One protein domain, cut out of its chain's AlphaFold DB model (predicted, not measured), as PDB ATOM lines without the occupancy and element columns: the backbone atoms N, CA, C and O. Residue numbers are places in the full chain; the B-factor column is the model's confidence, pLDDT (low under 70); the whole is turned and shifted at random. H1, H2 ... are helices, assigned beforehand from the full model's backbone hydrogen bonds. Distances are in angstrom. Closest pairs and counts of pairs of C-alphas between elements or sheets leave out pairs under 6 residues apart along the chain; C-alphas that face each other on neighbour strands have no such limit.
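This is residues 3 to 46 of the 50 residues of the protein "Type VI secretion protein, VC_A0107 family" of Cedecea neteri (UniProt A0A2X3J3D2). Three helices stand round a triangle with few contacts between them: H1 comes first, the chain turns back so that H2 runs the other way past it, and at the far end of H2 a sharp corner leads into H3, which comes back past the first residues of H1. H2 and H3 meet at a corner, where H3 turns off at a steep angle from the end of H2, and H1 makes the third part of the triangle, its centre 11.2 A from that of H2 and 12.7 A from that of H3. The printed part has 44 residues with three named helices, in the order H1, H2, H3, and no named strand; the class is all helix. It is compact, with a radius of gyration of the C-alphas of 10.1 A, and its C-alphas span 26 by 21 by 14 A.

H1, residues 3 to 12, and H2, residues 18 to 30, only just touch, with 3 pairs of C-alphas within 8 A. Their closest C-alphas are those of Leu 7 and Phe 21, 7.2 A apart, and H2 touches H1 with residues 21 to 24 alone. They run opposite ways at a shallow tilt of 26 degrees and form a helical hairpin. H3, residues 32 to 45, and H2 touch only at the corner by their link, with residues 28 to 29 of H2 and residues 34 to 38 of H3. The closest C-alphas there are those of Leu 29 and Ser 35, 4.9 A apart. H2 and H3 run opposite ways at a steep tilt of 52 degrees. H1 and H3 are close but not clearly touching: their closest C-alphas, those of Met 4 and Leu 38, are 7.1 A apart. H1 and H3 run the same way at a tilt of 36 degrees, only just steep. In H1 and H2 every O i to N i+4 pair is within hydrogen-bond range; in H3, 9 of 10 are.

H1 begins at C-alpha 3, at (-18.082, 33.348, -54.168), and is 14.2 A long from first to last C-alpha. H2 begins at C-alpha 18, at (-16.614, 30.211, -38.119), and is 18.3 A long. H3, the longest helix with 14 residues, is 19.7 A long and ends at C-alpha 45, at (-7.264, 42.234, -47.449).

The C-alphas farthest apart are those of Asn 14 and Pro 32, at 26.9 A. The printed part has no cut. The links from H1 to H2, of 5 residues, and from H2 to H3, of 1 residue, are both tight. The mean pLDDT of the printed part is 75.3, and residues 3 to 4, residue 15 and residues 45 to 46 are under 70.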
ATOM      1  N   ALA A   3     -17.926  34.134 -55.397       64.94
ATOM      2  CA  ALA A   3     -18.082  33.348 -54.168       64.94
ATOM      3  C   ALA A   3     -17.127  33.789 -53.044       64.94
ATOM      4  O   ALA A   3     -17.570  34.016 -51.925       64.94
ATOM      5  N   MET A   4     -15.844  34.011 -53.355       68.81
ATOM      6  CA  MET A   4     -14.818  34.427 -52.386       68.81
ATOM      7  C   MET A   4     -15.114  35.796 -51.762       68.81
ATOM      8  O   MET A   4     -15.050  35.986 -50.549       68.81
ATOM      9  N   ARG A   5     -15.488  36.753 -52.616       73.06
ATOM     10  CA  ARG A   5     -15.786  38.128 -52.221       73.06
ATOM     11  C   ARG A   5     -17.062  38.227 -51.397       73.06
ATOM     12  O   ARG A   5     -17.153  39.104 -50.544       73.06
ATOM     13  N   ASN A   6     -18.041  37.366 -51.675       72.12
ATOM     14  CA  ASN A   6     -19.229  37.229 -50.838       72.12
ATOM     15  C   ASN A   6     -18.842  36.605 -49.490       72.12
ATOM     16  O   ASN A   6     -19.083  37.239 -48.476       72.12
ATOM     17  N   LEU A   7     -18.086  35.500 -49.477       73.12
ATOM     18  CA  LEU A   7     -17.638  34.831 -48.246       73.12
ATOM     19  C   LEU A   7     -16.881  35.769 -47.287       73.12
ATOM     20  O   LEU A   7     -17.129  35.771 -46.085       73.12
ATOM     21  N   LEU A   8     -15.973  36.592 -47.816       73.12
ATOM     22  CA  LEU A   8     -15.211  37.568 -47.032       73.12
ATOM     23  C   LEU A   8     -16.072  38.742 -46.547       73.12
ATOM     24  O   LEU A   8     -15.866  39.234 -45.436       73.12
ATOM     25  N   ARG A   9     -17.040  39.196 -47.357       77.44
ATOM     26  CA  ARG A   9     -18.017  40.210 -46.930       77.44
ATOM     27  C   ARG A   9     -18.917  39.676 -45.831       77.44
ATOM     28  O   ARG A   9     -19.141  40.387 -44.858       77.44
ATOM     29  N   ASP A  10     -19.376  38.445 -45.970       74.88
ATOM     30  CA  ASP A  10     -20.278  37.808 -45.027       74.88
ATOM     31  C   ASP A  10     -19.556  37.494 -43.707       74.88
ATOM     32  O   ASP A  10     -20.110  37.730 -42.636       74.88
ATOM     33  N   LEU A  11     -18.278  37.090 -43.758       71.94
ATOM     34  CA  LEU A  11     -17.427  36.987 -42.568       71.94
ATOM     35  C   LEU A  11     -17.242  38.355 -41.889       71.94
ATOM     36  O   LEU A  11     -17.418  38.475 -40.680       71.94
ATOM     37  N   LYS A  12     -16.920  39.409 -42.653       70.12
ATOM     38  CA  LYS A  12     -16.721  40.768 -42.115       70.12
ATOM     39  C   LYS A  12     -18.006  41.369 -41.535       70.12
ATOM     40  O   LYS A  12     -17.944  42.127 -40.573       70.12
ATOM     41  N   ALA A  13     -19.156  41.033 -42.111       78.69
ATOM     42  CA  ALA A  13     -20.471  41.411 -41.612       78.69
ATOM     43  C   ALA A  13     -20.935  40.540 -40.429       78.69
ATOM     44  O   ALA A  13     -22.030  40.757 -39.916       78.69
ATOM     45  N   ASN A  14     -20.112  39.577 -39.988       70.50
ATOM     46  CA  ASN A  14     -20.429  38.617 -38.929       70.50
ATOM     47  C   ASN A  14     -21.674  37.759 -39.247       70.50
ATOM     48  O   ASN A  14     -22.337  37.246 -38.348       70.50
ATOM     49  N   LEU A  15     -21.999  37.633 -40.539       69.12
ATOM     50  CA  LEU A  15     -23.135  36.876 -41.073       69.12
ATOM     51  C   LEU A  15     -22.804  35.394 -41.261       69.12
ATOM     52  O   LEU A  15     -23.714  34.589 -41.438       69.12
ATOM     53  N   LEU A  16     -21.517  35.035 -41.229       74.19
ATOM     54  CA  LEU A  16     -21.059  33.654 -41.249       74.19
ATOM     55  C   LEU A  16     -20.442  33.261 -39.911       74.19
ATOM     56  O   LEU A  16     -19.521  33.901 -39.406       74.19
ATOM     57  N   ASP A  17     -20.906  32.137 -39.387       77.75
ATOM     58  CA  ASP A  17     -20.258  31.425 -38.305       77.75
ATOM     59  C   ASP A  17     -18.919  30.820 -38.771       77.75
ATOM     60  O   ASP A  17     -18.733  30.422 -39.927       77.75
ATOM     61  N   ASN A  18     -17.964  30.719 -37.843       75.38
ATOM     62  CA  ASN A  18     -16.614  30.211 -38.119       75.38
ATOM     63  C   ASN A  18     -16.607  28.802 -38.745       75.38
ATOM     64  O   ASN A  18     -15.642  28.434 -39.416       75.38
ATOM     65  N   GLN A  19     -17.653  28.002 -38.516       80.06
ATOM     66  CA  GLN A  19     -17.766  26.650 -39.050       80.06
ATOM     67  C   GLN A  19     -18.179  26.667 -40.527       80.06
ATOM     68  O   GLN A  19     -17.527  26.010 -41.345       80.06
ATOM     69  N   SER A  20     -19.196  27.455 -40.887       80.19
ATOM     70  CA  SER A  20     -19.587  27.694 -42.283       80.19
ATOM     71  C   SER A  20     -18.452  28.317 -43.097       80.19
ATOM     72  O   SER A  20     -18.183  27.872 -44.215       80.19
ATOM     73  N   PHE A  21     -17.711  29.269 -42.514       79.75
ATOM     74  CA  PHE A  21     -16.553  29.881 -43.173       79.75
ATOM     75  C   PHE A  21     -15.480  28.846 -43.514       79.75
ATOM     76  O   PHE A  21     -15.007  28.799 -44.647       79.75
ATOM     77  N   ARG A  22     -15.120  27.976 -42.559       81.31
ATOM     78  CA  ARG A  22     -14.112  26.929 -42.785       81.31
ATOM     79  C   ARG A  22     -14.521  25.958 -43.890       81.31
ATOM     80  O   ARG A  22     -13.678  25.643 -44.717       81.31
ATOM     81  N   LYS A  23     -15.789  25.534 -43.949       84.38
ATOM     82  CA  LYS A  23     -16.280  24.620 -45.000       84.38
ATOM     83  C   LYS A  23     -16.187  25.226 -46.398       84.38
ATOM     84  O   LYS A  23     -15.758  24.555 -47.333       84.38
ATOM     85  N   GLU A  24     -16.593  26.482 -46.553       79.62
ATOM     86  CA  GLU A  24     -16.501  27.165 -47.847       79.62
ATOM     87  C   GLU A  24     -15.048  27.491 -48.213       79.62
ATOM     88  O   GLU A  24     -14.645  27.300 -49.358       79.62
ATOM     89  N   LEU A  25     -14.218  27.879 -47.238       81.81
ATOM     90  CA  LEU A  25     -12.780  28.071 -47.440       81.81
ATOM     91  C   LEU A  25     -12.099  26.778 -47.909       81.81
ATOM     92  O   LEU A  25     -11.267  26.810 -48.811       81.81
ATOM     93  N   GLU A  26     -12.463  25.640 -47.325       83.50
ATOM     94  CA  GLU A  26     -11.906  24.329 -47.654       83.50
ATOM     95  C   GLU A  26     -12.291  23.886 -49.076       83.50
ATOM     96  O   GLU A  26     -11.429  23.446 -49.837       83.50
ATOM     97  N   LYS A  27     -13.543  24.118 -49.499       81.62
ATOM     98  CA  LYS A  27     -13.972  23.903 -50.896       81.62
ATOM     99  C   LYS A  27     -13.156  24.730 -51.893       81.62
ATOM    100  O   LYS A  27     -12.830  24.246 -52.975       81.62
ATOM    101  N   ILE A  28     -12.838  25.973 -51.540       76.75
ATOM    102  CA  ILE A  28     -12.056  26.886 -52.380       76.75
ATOM    103  C   ILE A  28     -10.581  26.465 -52.402       76.75
ATOM    104  O   ILE A  28      -9.967  26.472 -53.464       76.75
ATOM    105  N   LEU A  29     -10.022  26.051 -51.261       75.19
ATOM    106  CA  LEU A  29      -8.640  25.573 -51.140       75.19
ATOM    107  C   LEU A  29      -8.377  24.286 -51.929       75.19
ATOM    108  O   LEU A  29      -7.281  24.129 -52.465       75.19
ATOM    109  N   ILE A  30      -9.366  23.394 -52.036       83.69
ATOM    110  CA  ILE A  30      -9.280  22.175 -52.858       83.69
ATOM    111  C   ILE A  30      -9.082  22.507 -54.340       83.69
ATOM    112  O   ILE A  30      -8.464  21.731 -55.069       83.69
ATOM    113  N   ASN A  31      -9.582  23.654 -54.804       81.00
ATOM    114  CA  ASN A  31      -9.421  24.062 -56.188       81.00
ATOM    115  C   ASN A  31      -8.156  24.932 -56.345       81.00
ATOM    116  O   ASN A  31      -8.143  26.084 -55.906       81.00
ATOM    117  N   PRO A  32      -7.095  24.440 -57.011       76.00
ATOM    118  CA  PRO A  32      -5.825  25.158 -57.115       76.00
ATOM    119  C   PRO A  32      -5.932  26.499 -57.859       76.00
ATOM    120  O   PRO A  32      -5.165  27.414 -57.567       76.00
ATOM    121  N   ALA A  33      -6.893  26.657 -58.776       79.62
ATOM    122  CA  ALA A  33      -7.117  27.931 -59.461       79.62
ATOM    123  C   ALA A  33      -7.745  28.977 -58.524       79.62
ATOM    124  O   ALA A  33      -7.343  30.139 -58.519       79.62
ATOM    125  N   LEU A  34      -8.696  28.549 -57.687       73.44
ATOM    126  CA  LEU A  34      -9.359  29.425 -56.720       73.44
ATOM    127  C   LEU A  34      -8.458  29.736 -55.520       73.44
ATOM    128  O   LEU A  34      -8.535  30.829 -54.966       73.44
ATOM    129  N   SER A  35      -7.574  28.812 -55.133       74.19
ATOM    130  CA  SER A  35      -6.633  29.023 -54.030       74.19
ATOM    131  C   SER A  35      -5.579  30.090 -54.351       74.19
ATOM    132  O   SER A  35      -5.211  30.869 -53.471       74.19
ATOM    133  N   ALA A  36      -5.127  30.177 -55.607       78.25
ATOM    134  CA  ALA A  36      -4.195  31.207 -56.059       78.25
ATOM    135  C   ALA A  36      -4.821  32.610 -55.979       78.25
ATOM    136  O   ALA A  36      -4.207  33.537 -55.442       78.25
ATOM    137  N   GLU A  37      -6.069  32.751 -56.430       75.12
ATOM    138  CA  GLU A  37      -6.823  34.001 -56.287       75.12
ATOM    139  C   GLU A  37      -7.144  34.331 -54.835       75.12
ATOM    140  O   GLU A  37      -6.984  35.478 -54.426       75.12
ATOM    141  N   LEU A  38      -7.522  33.334 -54.029       75.19
ATOM    142  CA  LEU A  38      -7.733  33.499 -52.593       75.19
ATOM    143  C   LEU A  38      -6.492  34.080 -51.925       75.19
ATOM    144  O   LEU A  38      -6.593  35.013 -51.139       75.19
ATOM    145  N   ARG A  39      -5.308  33.555 -52.244       74.50
ATOM    146  CA  ARG A  39      -4.044  34.033 -51.677       74.50
ATOM    147  C   ARG A  39      -3.755  35.480 -52.083       74.50
ATOM    148  O   ARG A  39      -3.241  36.244 -51.265       74.50
ATOM    149  N   SER A  40      -4.116  35.854 -53.311       78.19
ATOM    150  CA  SER A  40      -4.015  37.226 -53.816       78.19
ATOM    151  C   SER A  40      -4.986  38.170 -53.094       78.19
ATOM    152  O   SER A  40      -4.551  39.188 -52.555       78.19
ATOM    153  N   GLU A  41      -6.269  37.805 -52.977       74.19
ATOM    154  CA  GLU A  41      -7.266  38.617 -52.263       74.19
ATOM    155  C   GLU A  41      -6.987  38.680 -50.749       74.19
ATOM    156  O   GLU A  41      -7.109  39.753 -50.166       74.19
ATOM    157  N   LEU A  42      -6.530  37.595 -50.107       71.00
ATOM    158  CA  LEU A  42      -6.079  37.599 -48.705       71.00
ATOM    159  C   LEU A  42      -4.873  38.511 -48.499       71.00
ATOM    160  O   LEU A  42      -4.821  39.209 -47.497       71.00
ATOM    161  N   SER A  43      -3.922  38.532 -49.432       70.94
ATOM    162  CA  SER A  43      -2.768  39.437 -49.351       70.94
ATOM    163  C   SER A  43      -3.171  40.903 -49.541       70.94
ATOM    164  O   SER A  43      -2.510  41.790 -49.009       70.94
ATOM    165  N   ALA A  44      -4.260  41.165 -50.273       72.88
ATOM    166  CA  ALA A  44      -4.828  42.501 -50.451       72.88
ATOM    167  C   ALA A  44      -5.722  42.946 -49.274       72.88
ATOM    168  O   ALA A  44      -5.821  44.140 -48.997       72.88
ATOM    169  N   LEU A  45      -6.382  41.999 -48.599       64.38
ATOM    170  CA  LEU A  45      -7.264  42.234 -47.449       64.38
ATOM    171  C   LEU A  45      -6.552  42.166 -46.104       64.38
ATOM    172  O   LEU A  45      -7.054  42.743 -45.139       64.38
ATOM    173  N   ALA A  46      -5.424  41.458 -46.021       61.59
ATOM    174  CA  ALA A  46      -4.574  41.480 -44.849       61.59
ATOM    175  C   ALA A  46      -4.185  42.943 -44.614       61.59
ATOM    176  O   ALA A  46      -3.537  43.547 -45.476       61.59
TER     177      ALA A  46